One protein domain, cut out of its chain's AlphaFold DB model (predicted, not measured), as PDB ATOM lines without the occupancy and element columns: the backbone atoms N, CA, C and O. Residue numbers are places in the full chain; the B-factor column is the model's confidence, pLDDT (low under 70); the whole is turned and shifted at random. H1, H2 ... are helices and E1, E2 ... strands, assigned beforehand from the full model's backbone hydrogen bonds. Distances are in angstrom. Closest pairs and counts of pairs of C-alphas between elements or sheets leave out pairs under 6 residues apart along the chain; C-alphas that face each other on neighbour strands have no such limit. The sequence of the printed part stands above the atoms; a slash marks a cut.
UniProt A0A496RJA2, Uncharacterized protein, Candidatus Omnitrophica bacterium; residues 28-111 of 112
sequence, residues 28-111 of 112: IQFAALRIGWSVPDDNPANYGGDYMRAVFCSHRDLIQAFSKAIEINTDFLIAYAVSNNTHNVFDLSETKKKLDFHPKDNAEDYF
ATOM      1  N   ILE A  28     142.950 121.880 196.921       97.69
ATOM      2  CA  ILE A  28     142.626 121.698 198.341       97.69
ATOM      3  C   ILE A  28     143.889 121.916 199.171       97.69
ATOM      4  O   ILE A  28     144.851 121.161 199.054       97.69
ATOM      5  N   GLN A  29     143.862 122.916 200.046       97.69
ATOM      6  CA  GLN A  29     144.953 123.175 200.982       97.69
ATOM      7  C   GLN A  29     145.071 122.052 202.011       97.69
ATOM      8  O   GLN A  29     144.067 121.596 202.566       97.69
ATOM      9  N   PHE A  30     146.298 121.601 202.274       98.12
ATOM     10  CA  PHE A  30     146.533 120.494 203.195       98.12
ATOM     11  C   PHE A  30     147.779 120.699 204.063       98.12
ATOM     12  O   PHE A  30     148.903 120.775 203.567       98.12
ATOM     13  N   ALA A  31     147.594 120.691 205.383       97.88
ATOM     14  CA  ALA A  31     148.676 120.705 206.361       97.88
ATOM     15  C   ALA A  31     148.711 119.380 207.141       97.88
ATOM     16  O   ALA A  31     147.816 119.070 207.924       97.88
ATOM     17  N   ALA A  32     149.767 118.594 206.939       97.62
ATOM     18  CA  ALA A  32     150.041 117.373 207.684       97.62
ATOM     19  C   ALA A  32     150.877 117.690 208.931       97.62
ATOM     20  O   ALA A  32     152.071 117.988 208.832       97.62
ATOM     21  N   LEU A  33     150.257 117.588 210.106       97.88
ATOM     22  CA  LEU A  33     150.942 117.718 211.390       97.88
ATOM     23  C   LEU A  33     151.418 116.345 211.878       97.88
ATOM     24  O   LEU A  33     150.623 115.491 212.274       97.88
ATOM     25  N   ARG A  34     152.734 116.139 211.875       97.38
ATOM     26  CA  ARG A  34     153.402 115.005 212.520       97.38
ATOM     27  C   ARG A  34     153.537 115.302 214.003       97.38
ATOM     28  O   ARG A  34     154.543 115.849 214.456       97.38
ATOM     29  N   ILE A  35     152.469 115.001 214.725       97.69
ATOM     30  CA  ILE A  35     152.383 115.186 216.171       97.69
ATOM     31  C   ILE A  35     153.333 114.195 216.843       97.69
ATOM     32  O   ILE A  35     153.359 113.020 216.473       97.69
ATOM     33  N   GLY A  36     154.116 114.681 217.806       96.38
ATOM     34  CA  GLY A  36     154.870 113.825 218.713       96.38
ATOM     35  C   GLY A  36     153.946 113.131 219.712       96.38
ATOM     36  O   GLY A  36     152.959 112.499 219.336       96.38
ATOM     37  N   TRP A  37     154.248 113.254 220.999       97.12
ATOM     38  CA  TRP A  37     153.486 112.602 222.057       97.12
ATOM     39  C   TRP A  37     152.872 113.633 223.007       97.12
ATOM     40  O   TRP A  37     153.572 114.275 223.786       97.12
ATOM     41  N   SER A  38     151.548 113.783 222.926       96.94
ATOM     42  CA  SER A  38     150.732 114.498 223.915       96.94
ATOM     43  C   SER A  38     150.072 113.499 224.865       96.94
ATOM     44  O   SER A  38     149.713 112.388 224.464       96.94
ATOM     45  N   VAL A  39     149.946 113.876 226.134       96.19
ATOM     46  CA  VAL A  39     149.427 113.013 227.203       96.19
ATOM     47  C   VAL A  39     148.277 113.704 227.936       96.19
ATOM     48  O   VAL A  39     148.295 114.927 228.035       96.19
ATOM     49  N   PRO A  40     147.268 112.970 228.447       95.75
ATOM     50  CA  PRO A  40     146.016 113.573 228.924       95.75
ATOM     51  C   PRO A  40     146.159 114.605 230.050       95.75
ATOM     52  O   PRO A  40     145.342 115.513 230.164       95.75
ATOM     53  N   ASP A  41     147.170 114.450 230.893       94.06
ATOM     54  CA  ASP A  41     147.475 115.314 232.034       94.06
ATOM     55  C   ASP A  41     148.485 116.422 231.708       94.06
ATOM     56  O   ASP A  41     148.830 117.209 232.587       94.06
ATOM     57  N   ASP A  42     148.953 116.477 230.458       96.19
ATOM     58  CA  ASP A  42     150.013 117.366 229.978       96.19
ATOM     59  C   ASP A  42     151.330 117.248 230.770       96.19
ATOM     60  O   ASP A  42     152.146 118.168 230.780       96.19
ATOM     61  N   ASN A  43     151.543 116.112 231.449       96.00
ATOM     62  CA  ASN A  43     152.719 115.871 232.275       96.00
ATOM     63  C   ASN A  43     153.544 114.687 231.733       96.00
ATOM     64  O   ASN A  43     153.243 113.524 232.028       96.00
ATOM     65  N   PRO A  44     154.639 114.944 230.991       95.56
ATOM     66  CA  PRO A  44     155.466 113.888 230.418       95.56
ATOM     67  C   PRO A  44     156.135 112.996 231.477       95.56
ATOM     68  O   PRO A  44     156.488 111.855 231.166       95.56
ATOM     69  N   ALA A  45     156.272 113.460 232.728       94.88
ATOM     70  CA  ALA A  45     156.910 112.700 233.801       94.88
ATOM     71  C   ALA A  45     156.171 111.410 234.170       94.88
ATOM     72  O   ALA A  45     156.811 110.435 234.562       94.88
ATOM     73  N   ASN A  46     154.850 111.370 233.977       92.88
ATOM     74  CA  ASN A  46     154.033 110.199 234.298       92.88
ATOM     75  C   ASN A  46     154.233 109.030 233.321       92.88
ATOM     76  O   ASN A  46     153.938 107.886 233.660       92.88
ATOM     77  N   TYR A  47     154.764 109.307 232.129       92.50
ATOM     78  CA  TYR A  47     155.070 108.305 231.106       92.50
ATOM     79  C   TYR A  47     156.569 108.009 231.036       92.50
ATOM     80  O   TYR A  47     156.965 106.861 230.833       92.50
ATOM     81  N   GLY A  48     157.400 109.026 231.277       89.19
ATOM     82  CA  GLY A  48     158.841 108.890 231.430       89.19
ATOM     83  C   GLY A  48     159.598 108.423 230.186       89.19
ATOM     84  O   GLY A  48     159.048 108.200 229.110       89.19
ATOM     85  N   GLY A  49     160.913 108.283 230.353       93.75
ATOM     86  CA  GLY A  49     161.819 107.787 229.321       93.75
ATOM     87  C   GLY A  49     162.292 108.846 228.324       93.75
ATOM     88  O   GLY A  49     161.662 109.878 228.094       93.75
ATOM     89  N   ASP A  50     163.437 108.565 227.707       94.88
ATOM     90  CA  ASP A  50     164.136 109.532 226.851       94.88
ATOM     91  C   ASP A  50     163.393 109.788 225.540       94.88
ATOM     92  O   ASP A  50     163.419 110.899 225.016       94.88
ATOM     93  N   TYR A  51     162.656 108.788 225.045       94.62
ATOM     94  CA  TYR A  51     161.791 108.973 223.885       94.62
ATOM     95  C   TYR A  51     160.697 110.009 224.164       94.62
ATOM     96  O   TYR A  51     160.546 110.939 223.378       94.62
ATOM     97  N   MET A  52     159.990 109.912 225.299       95.88
ATOM     98  CA  MET A  52     158.966 110.892 225.681       95.88
ATOM     99  C   MET A  52     159.563 112.294 225.806       95.88
ATOM    100  O   MET A  52     159.027 113.237 225.234       95.88
ATOM    101  N   ARG A  53     160.715 112.427 226.478       96.12
ATOM    102  CA  ARG A  53     161.431 113.708 226.591       96.12
ATOM    103  C   ARG A  53     161.775 114.319 225.235       96.12
ATOM    104  O   ARG A  53     161.677 115.529 225.070       96.12
ATOM    105  N   ALA A  54     162.143 113.497 224.256       96.88
ATOM    106  CA  ALA A  54     162.461 113.963 222.913       96.88
ATOM    107  C   ALA A  54     161.219 114.410 222.123       96.88
ATOM    108  O   ALA A  54     161.272 115.421 221.419       96.88
ATOM    109  N   VAL A  55     160.106 113.673 222.227       97.31
ATOM    110  CA  VAL A  55     158.931 113.865 221.358       97.31
ATOM    111  C   VAL A  55     157.720 114.502 222.040       97.31
ATOM    112  O   VAL A  55     156.678 114.629 221.399       97.31
ATOM    113  N   PHE A  56     157.823 114.905 223.306       98.00
ATOM    114  CA  PHE A  56     156.730 115.544 224.038       98.00
ATOM    115  C   PHE A  56     156.153 116.735 223.264       98.00
ATOM    116  O   PHE A  56     156.888 117.538 222.682       98.00
ATOM    117  N   CYS A  57     154.830 116.845 223.258       98.31
ATOM    118  CA  CYS A  57     154.108 117.990 222.734       98.31
ATOM    119  C   CYS A  57     153.041 118.395 223.747       98.31
ATOM    120  O   CYS A  57     152.072 117.656 223.940       98.31
ATOM    121  N   SER A  58     153.236 119.552 224.381       98.44
ATOM    122  CA  SER A  58     152.281 120.079 225.348       98.44
ATOM    123  C   SER A  58     150.952 120.427 224.686       98.44
ATOM    124  O   SER A  58     150.898 120.720 223.487       98.44
ATOM    125  N   HIS A  59     149.869 120.490 225.456       98.50
ATOM    126  CA  HIS A  59     148.581 120.946 224.939       98.50
ATOM    127  C   HIS A  59     148.661 122.371 224.385       98.50
ATOM    128  O   HIS A  59     148.076 122.661 223.342       98.50
ATOM    129  N   ARG A  60     149.416 123.262 225.040       98.38
ATOM    130  CA  ARG A  60     149.597 124.648 224.585       98.38
ATOM    131  C   ARG A  60     150.277 124.715 223.220       98.38
ATOM    132  O   ARG A  60     149.814 125.450 222.345       98.38
ATOM    133  N   ASP A  61     151.363 123.970 223.041       98.50
ATOM    134  CA  ASP A  61     152.092 123.947 221.775       98.50
ATOM    135  C   ASP A  61     151.281 123.210 220.697       98.50
ATOM    136  O   ASP A  61     151.223 123.659 219.553       98.50
ATOM    137  N   LEU A  62     150.552 122.150 221.052       98.44
ATOM    138  CA  LEU A  62     149.665 121.454 220.122       98.44
ATOM    139  C   LEU A  62     148.539 122.366 219.609       98.44
ATOM    140  O   LEU A  62     148.291 122.412 218.404       98.44
ATOM    141  N   ILE A  63     147.901 123.140 220.495       98.50
ATOM    142  CA  ILE A  63     146.897 124.147 220.116       98.50
ATOM    143  C   ILE A  63     147.509 125.162 219.150       98.50
ATOM    144  O   ILE A  63     146.913 125.442 218.114       98.50
ATOM    145  N   GLN A  64     148.712 125.670 219.441       98.44
ATOM    146  CA  GLN A  64     149.397 126.605 218.548       98.44
ATOM    147  C   GLN A  64     149.609 125.999 217.151       98.44
ATOM    148  O   GLN A  64     149.307 126.659 216.158       98.44
ATOM    149  N   ALA A  65     150.089 124.754 217.064       98.44
ATOM    150  CA  ALA A  65     150.314 124.080 215.786       98.44
ATOM    151  C   ALA A  65     149.021 123.960 214.962       98.44
ATOM    152  O   ALA A  65     149.024 124.270 213.771       98.44
ATOM    153  N   PHE A  66     147.908 123.568 215.593       98.50
ATOM    154  CA  PHE A  66     146.608 123.485 214.924       98.50
ATOM    155  C   PHE A  66     146.061 124.855 214.517       98.50
ATOM    156  O   PHE A  66     145.630 125.007 213.377       98.50
ATOM    157  N   SER A  67     146.110 125.862 215.396       98.50
ATOM    158  CA  SER A  67     145.675 127.227 215.069       98.50
ATOM    159  C   SER A  67     146.424 127.769 213.852       98.50
ATOM    160  O   SER A  67     145.805 128.223 212.894       98.50
ATOM    161  N   LYS A  68     147.752 127.620 213.831       98.19
ATOM    162  CA  LYS A  68     148.583 128.038 212.699       98.19
ATOM    163  C   LYS A  68     148.292 127.247 211.424       98.19
ATOM    164  O   LYS A  68     148.291 127.822 210.343       98.19
ATOM    165  N   ALA A  69     148.012 125.949 211.535       98.00
ATOM    166  CA  ALA A  69     147.677 125.104 210.387       98.00
ATOM    167  C   ALA A  69     146.316 125.436 209.759       98.00
ATOM    168  O   ALA A  69     146.118 125.168 208.580       98.00
ATOM    169  N   ILE A  70     145.390 126.009 210.530       97.44
ATOM    170  CA  ILE A  70     144.098 126.488 210.022       97.44
ATOM    171  C   ILE A  70     144.253 127.848 209.329       97.44
ATOM    172  O   ILE A  70     143.581 128.115 208.339       97.44
ATOM    173  N   GLU A  71     145.126 128.712 209.850       96.81
ATOM    174  CA  GLU A  71     145.312 130.085 209.360       96.81
ATOM    175  C   GLU A  71     146.287 130.196 208.177       96.81
ATOM    176  O   GLU A  71     146.269 131.188 207.446       96.81
ATOM    177  N   ILE A  72     147.168 129.211 207.991       96.81
ATOM    178  CA  ILE A  72     148.189 129.244 206.944       96.81
ATOM    179  C   ILE A  72     147.572 129.149 205.543       96.81
ATOM    180  O   ILE A  72     146.776 128.269 205.237       96.81
ATOM    181  N   ASN A  73     148.041 130.011 204.641       95.75
ATOM    182  CA  ASN A  73     147.760 129.902 203.216       95.75
ATOM    183  C   ASN A  73     148.848 129.056 202.529       95.75
ATOM    184  O   ASN A  73     149.910 129.573 202.176       95.75
ATOM    185  N   THR A  74     148.615 127.752 202.368       95.56
ATOM    186  CA  THR A  74     149.558 126.830 201.711       95.56
ATOM    187  C   THR A  74     148.834 125.728 200.944       95.56
ATOM    188  O   THR A  74     147.834 125.201 201.419       95.56
ATOM    189  N   ASP A  75     149.354 125.333 199.781       97.19
ATOM    190  CA  ASP A  75     148.797 124.198 199.034       97.19
ATOM    191  C   ASP A  75     149.071 122.879 199.767       97.19
ATOM    192  O   ASP A  75     148.180 122.051 199.945       97.19
ATOM    193  N   PHE A  76     150.314 122.685 200.219       97.69
ATOM    194  CA  PHE A  76     150.727 121.484 200.932       97.69
ATOM    195  C   PHE A  76     151.893 121.759 201.885       97.69
ATOM    196  O   PHE A  76     152.944 122.262 201.480       97.69
ATOM    197  N   LEU A  77     151.751 121.327 203.136       97.44
ATOM    198  CA  LEU A  77     152.795 121.408 204.151       97.44
ATOM    199  C   LEU A  77     152.860 120.116 204.969       97.44
ATOM    200  O   LEU A  77     151.838 119.586 205.386       97.44
ATOM    201  N   ILE A  78     154.076 119.647 205.251       96.75
ATOM    202  CA  ILE A  78     154.348 118.676 206.318       96.75
ATOM    203  C   ILE A  78     155.115 119.421 207.404       96.75
ATOM    204  O   ILE A  78     156.134 120.048 207.111       96.75
ATOM    205  N   ALA A  79     154.638 119.337 208.638       97.12
ATOM    206  CA  ALA A  79     155.215 120.019 209.787       97.12
ATOM    207  C   ALA A  79     155.285 119.078 210.991       97.12
ATOM    208  O   ALA A  79     154.361 118.304 211.235       97.12
ATOM    209  N   TYR A  80     156.373 119.148 211.755       97.56
ATOM    210  CA  TYR A  80     156.484 118.449 213.039       97.56
ATOM    211  C   TYR A  80     155.873 119.297 214.150       97.56
ATOM    212  O   TYR A  80     156.229 120.464 214.298       97.56
ATOM    213  N   ALA A  81     155.000 118.698 214.954       98.00
ATOM    214  CA  ALA A  81     154.410 119.328 216.128       98.00
ATOM    215  C   ALA A  81     154.946 118.636 217.386       98.00
ATOM    216  O   ALA A  81     154.433 117.603 217.820       98.00
ATOM    217  N   VAL A  82     156.019 119.207 217.928       98.19
ATOM    218  CA  VAL A  82     156.610 118.865 219.226       98.19
ATOM    219  C   VAL A  82     156.938 120.149 219.971       98.19
ATOM    220  O   VAL A  82     157.136 121.199 219.352       98.19
ATOM    221  N   SER A  83     156.990 120.061 221.294       98.25
ATOM    222  CA  SER A  83     157.431 121.155 222.148       98.25
ATOM    223  C   SER A  83     158.923 121.457 221.937       98.25
ATOM    224  O   SER A  83     159.634 120.740 221.225       98.25
ATOM    225  N   ASN A  84     159.419 122.549 222.518       97.56
ATOM    226  CA  ASN A  84     160.808 122.987 222.389       97.56
ATOM    227  C   ASN A  84     161.730 122.174 223.314       97.56
ATOM    228  O   ASN A  84     162.457 122.722 224.142       97.56
ATOM    229  N   ASN A  85     161.657 120.850 223.184       97.44
ATOM    230  CA  ASN A  85     162.335 119.908 224.057       97.44
ATOM    231  C   ASN A  85     163.853 120.003 223.895       97.44
ATOM    232  O   ASN A  85     164.362 120.018 222.771       97.44
ATOM    233  N   THR A  86     164.586 119.973 225.009       96.06
ATOM    234  CA  THR A  86     166.062 119.977 225.001       96.06
ATOM    235  C   THR A  86     166.628 118.823 224.171       96.06
ATOM    236  O   THR A  86     167.591 118.996 223.429       96.06
ATOM    237  N   HIS A  87     165.999 117.651 224.267       94.00
ATOM    238  CA  HIS A  87     166.413 116.423 223.588       94.00
ATOM    239  C   HIS A  87     165.643 116.165 222.287       94.00
ATOM    240  O   HIS A  87     165.516 115.018 221.861       94.00
ATOM    241  N   ASN A  88     165.094 117.210 221.662       91.69
ATOM    242  CA  ASN A  88     164.325 117.069 220.433       91.69
ATOM    243  C   ASN A  88     165.153 116.398 219.319       91.69
ATOM    244  O   ASN A  88     166.291 116.777 219.041       91.69
ATOM    245  N   VAL A  89     164.544 115.414 218.659       91.38
ATOM    246  CA  VAL A  89     165.137 114.640 217.555       91.38
ATOM    247  C   VAL A  89     164.671 115.114 216.174       91.38
ATOM    248  O   VAL A  89     165.141 114.606 215.155       91.38
ATOM    249  N   PHE A  90     163.746 116.074 216.117       92.75
ATOM    250  CA  PHE A  90     163.182 116.611 214.882       92.75
ATOM    251  C   PHE A  90     163.707 118.016 214.580       92.75
ATOM    252  O   PHE A  90     163.703 118.900 215.437       92.75
ATOM    253  N   ASP A  91     164.083 118.255 213.323       92.19
ATOM    254  CA  ASP A  91     164.382 119.602 212.837       92.19
ATOM    255  C   ASP A  91     163.083 120.402 212.645       92.19
ATOM    256  O   ASP A  91     162.237 120.074 211.806       92.19
ATOM    257  N   LEU A  92     162.930 121.466 213.434       95.44
ATOM    258  CA  LEU A  92     161.773 122.360 213.393       95.44
ATOM    259  C   LEU A  92     161.979 123.590 212.504       95.44
ATOM    260  O   LEU A  92     161.082 124.425 212.443       95.44
ATOM    261  N   SER A  93     163.116 123.733 211.821       94.62
ATOM    262  CA  SER A  93     163.450 124.946 211.061       94.62
ATOM    263  C   SER A  93     162.409 125.262 209.984       94.62
ATOM    264  O   SER A  93     161.895 126.378 209.914       94.62
ATOM    265  N   GLU A  94     162.025 124.261 209.189       92.44
ATOM    266  CA  GLU A  94     160.998 124.426 208.153       92.44
ATOM    267  C   GLU A  94     159.608 124.649 208.749       92.44
ATOM    268  O   GLU A  94     158.841 125.454 208.225       92.44
ATOM    269  N   THR A  95     159.298 123.989 209.866       96.06
ATOM    270  CA  THR A  95     158.022 124.171 210.561       96.06
ATOM    271  C   THR A  95     157.900 125.597 211.105       96.06
ATOM    272  O   THR A  95     156.912 126.270 210.832       96.06
ATOM    273  N   LYS A  96     158.938 126.116 211.769       97.06
ATOM    274  CA  LYS A  96     159.015 127.515 212.224       97.06
ATOM    275  C   LYS A  96     158.868 128.493 211.063       97.06
ATOM    276  O   LYS A  96     158.152 129.477 211.175       97.06
ATOM    277  N   LYS A  97     159.525 128.217 209.935       96.94
ATOM    278  CA  LYS A  97     159.530 129.115 208.775       96.94
ATOM    279  C   LYS A  97     158.203 129.137 208.018       96.94
ATOM    280  O   LYS A  97     157.778 130.202 207.586       96.94
ATOM    281  N   LYS A  98     157.594 127.972 207.788       97.06
ATOM    282  CA  LYS A  98     156.398 127.839 206.944       97.06
ATOM    283  C   LYS A  98     155.109 127.922 207.746       97.06
ATOM    284  O   LYS A  98     154.190 128.593 207.303       97.06
ATOM    285  N   LEU A  99     155.054 127.259 208.903       97.69
ATOM    286  CA  LEU A  99     153.878 127.241 209.775       97.69
ATOM    287  C   LEU A  99     153.854 128.409 210.767       97.69
ATOM    288  O   LEU A  99     152.828 128.635 211.390       97.69
ATOM    289  N   ASP A 100     154.965 129.128 210.953       97.69
ATOM    290  CA  ASP A 100     155.104 130.117 212.033       97.69
ATOM    291  C   ASP A 100     154.811 129.510 213.422       97.69
ATOM    292  O   ASP A 100     154.189 130.112 214.301       97.69
ATOM    293  N   PHE A 101     155.240 128.258 213.599       98.06
ATOM    294  CA  PHE A 101     155.097 127.499 214.837       98.06
ATOM    295  C   PHE A 101     156.361 127.628 215.688       98.06
ATOM    296  O   PHE A 101     157.415 127.095 215.338       98.06
ATOM    297  N   HIS A 102     156.240 128.310 216.824       97.81
ATOM    298  CA  HIS A 102     157.300 128.546 217.801       97.81
ATOM    299  C   HIS A 102     156.887 127.915 219.137       97.81
ATOM    300  O   HIS A 102     156.256 128.594 219.962       97.81
ATOM    301  N   PRO A 103     157.196 126.619 219.347       97.81
ATOM    302  CA  PRO A 103     156.853 125.933 220.584       97.81
ATOM    303  C   PRO A 103     157.589 126.555 221.766       97.81
ATOM    304  O   PRO A 103     158.690 127.097 221.614       97.81
ATOM    305  N   LYS A 104     156.975 126.480 222.943       97.69
ATOM    306  CA  LYS A 104     157.453 127.172 224.142       97.69
ATOM    307  C   LYS A 104     157.738 126.238 225.309       97.69
ATOM    308  O   LYS A 104     158.604 126.571 226.110       97.69
ATOM    309  N   ASP A 105     156.999 125.139 225.441       97.94
ATOM    310  CA  ASP A 105     157.203 124.208 226.557       97.94
ATOM    311  C   ASP A 105     158.423 123.317 226.323       97.94
ATOM    312  O   ASP A 105     158.890 123.167 225.191       97.94
ATOM    313  N   ASN A 106     158.939 122.726 227.398       97.38
ATOM    314  CA  ASN A 106     160.035 121.771 227.357       97.38
ATOM    315  C   ASN A 106     159.730 120.602 228.298       97.38
ATOM    316  O   ASN A 106     159.310 120.804 229.435       97.38
ATOM    317  N   ALA A 107     159.950 119.371 227.832       97.00
ATOM    318  CA  ALA A 107     159.758 118.181 228.656       97.00
ATOM    319  C   ALA A 107     160.595 118.206 229.946       97.00
ATOM    320  O   ALA A 107     160.118 117.751 230.981       97.00
ATOM    321  N   GLU A 108     161.811 118.760 229.902       96.25
ATOM    322  CA  GLU A 108     162.732 118.787 231.049       96.25
ATOM    323  C   GLU A 108     162.180 119.551 232.259       96.25
ATOM    324  O   GLU A 108     162.544 119.246 233.391       96.25
ATOM    325  N   ASP A 109     161.229 120.468 232.063       96.00
ATOM    326  CA  ASP A 109     160.608 121.217 233.163       96.00
ATOM    327  C   ASP A 109     159.818 120.310 234.136       96.00
ATOM    328  O   ASP A 109     159.523 120.702 235.271       96.00
ATOM    329  N   TYR A 110     159.507 119.079 233.711       94.56
ATOM    330  CA  TYR A 110     158.737 118.083 234.459       94.56
ATOM    331  C   TYR A 110     159.605 116.977 235.077       94.56
ATOM    332  O   TYR A 110     159.141 116.269 235.972       94.56
ATOM    333  N   PHE A 111     160.853 116.819 234.631       87.06
ATOM    334  CA  PHE A 111     161.776 115.792 235.115       87.06
ATOM    335  C   PHE A 111     162.834 116.439 236.010       87.06
ATOM    336  O   PHE A 111     163.815 116.993 235.526       87.06
TER     337      PHE A 111
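AT A GLANCE: This is residues 28 to 111 of the 112 residues of an uncharacterized protein of Candidatus Omnitrophica bacterium (UniProt A0A496RJA2). Two parallel strands, E1 and E2, have helices H2 and H3 packed on them; H1 and H4 meet beyond one end. 84 residues are printed, mixed in class, with named elements E1 H1 H2 E2 H3 H4 in that order. The whole is compact, radius of gyration of the C-alphas 12.6 A, spanning 40 by 23 by 17 A.

HOW THE PARTS SIT: E1, residues 30 to 35, and E2, 76 to 81, are parallel; N 32 and O 77 are within hydrogen-bond range, 2.8 A. With H1, 49 to 55, and H2, 59 to 71, between, they form a strand-helix-strand unit, crossover left-handed. H3, 93 to 99, only just touches H2, with 3 pairs of C-alphas within 8 A. H1 touches H4, 107 to 110; C-alphas 53 and 107 are closest, 5.2 A. Every O i to N i+4 pair in H1, H2 and H3 is within range.

IN THESE COORDINATES: E1 begins at C-alpha 30 (146.533, 120.494, 203.195); H2 spans 18.4 A; H4 ends at C-alpha 110 (158.737, 118.083, 234.459).

THE WHOLE: Links E1 to H1 and E2 to H3 are long. The printed part has no cut; no printed residue is under 70.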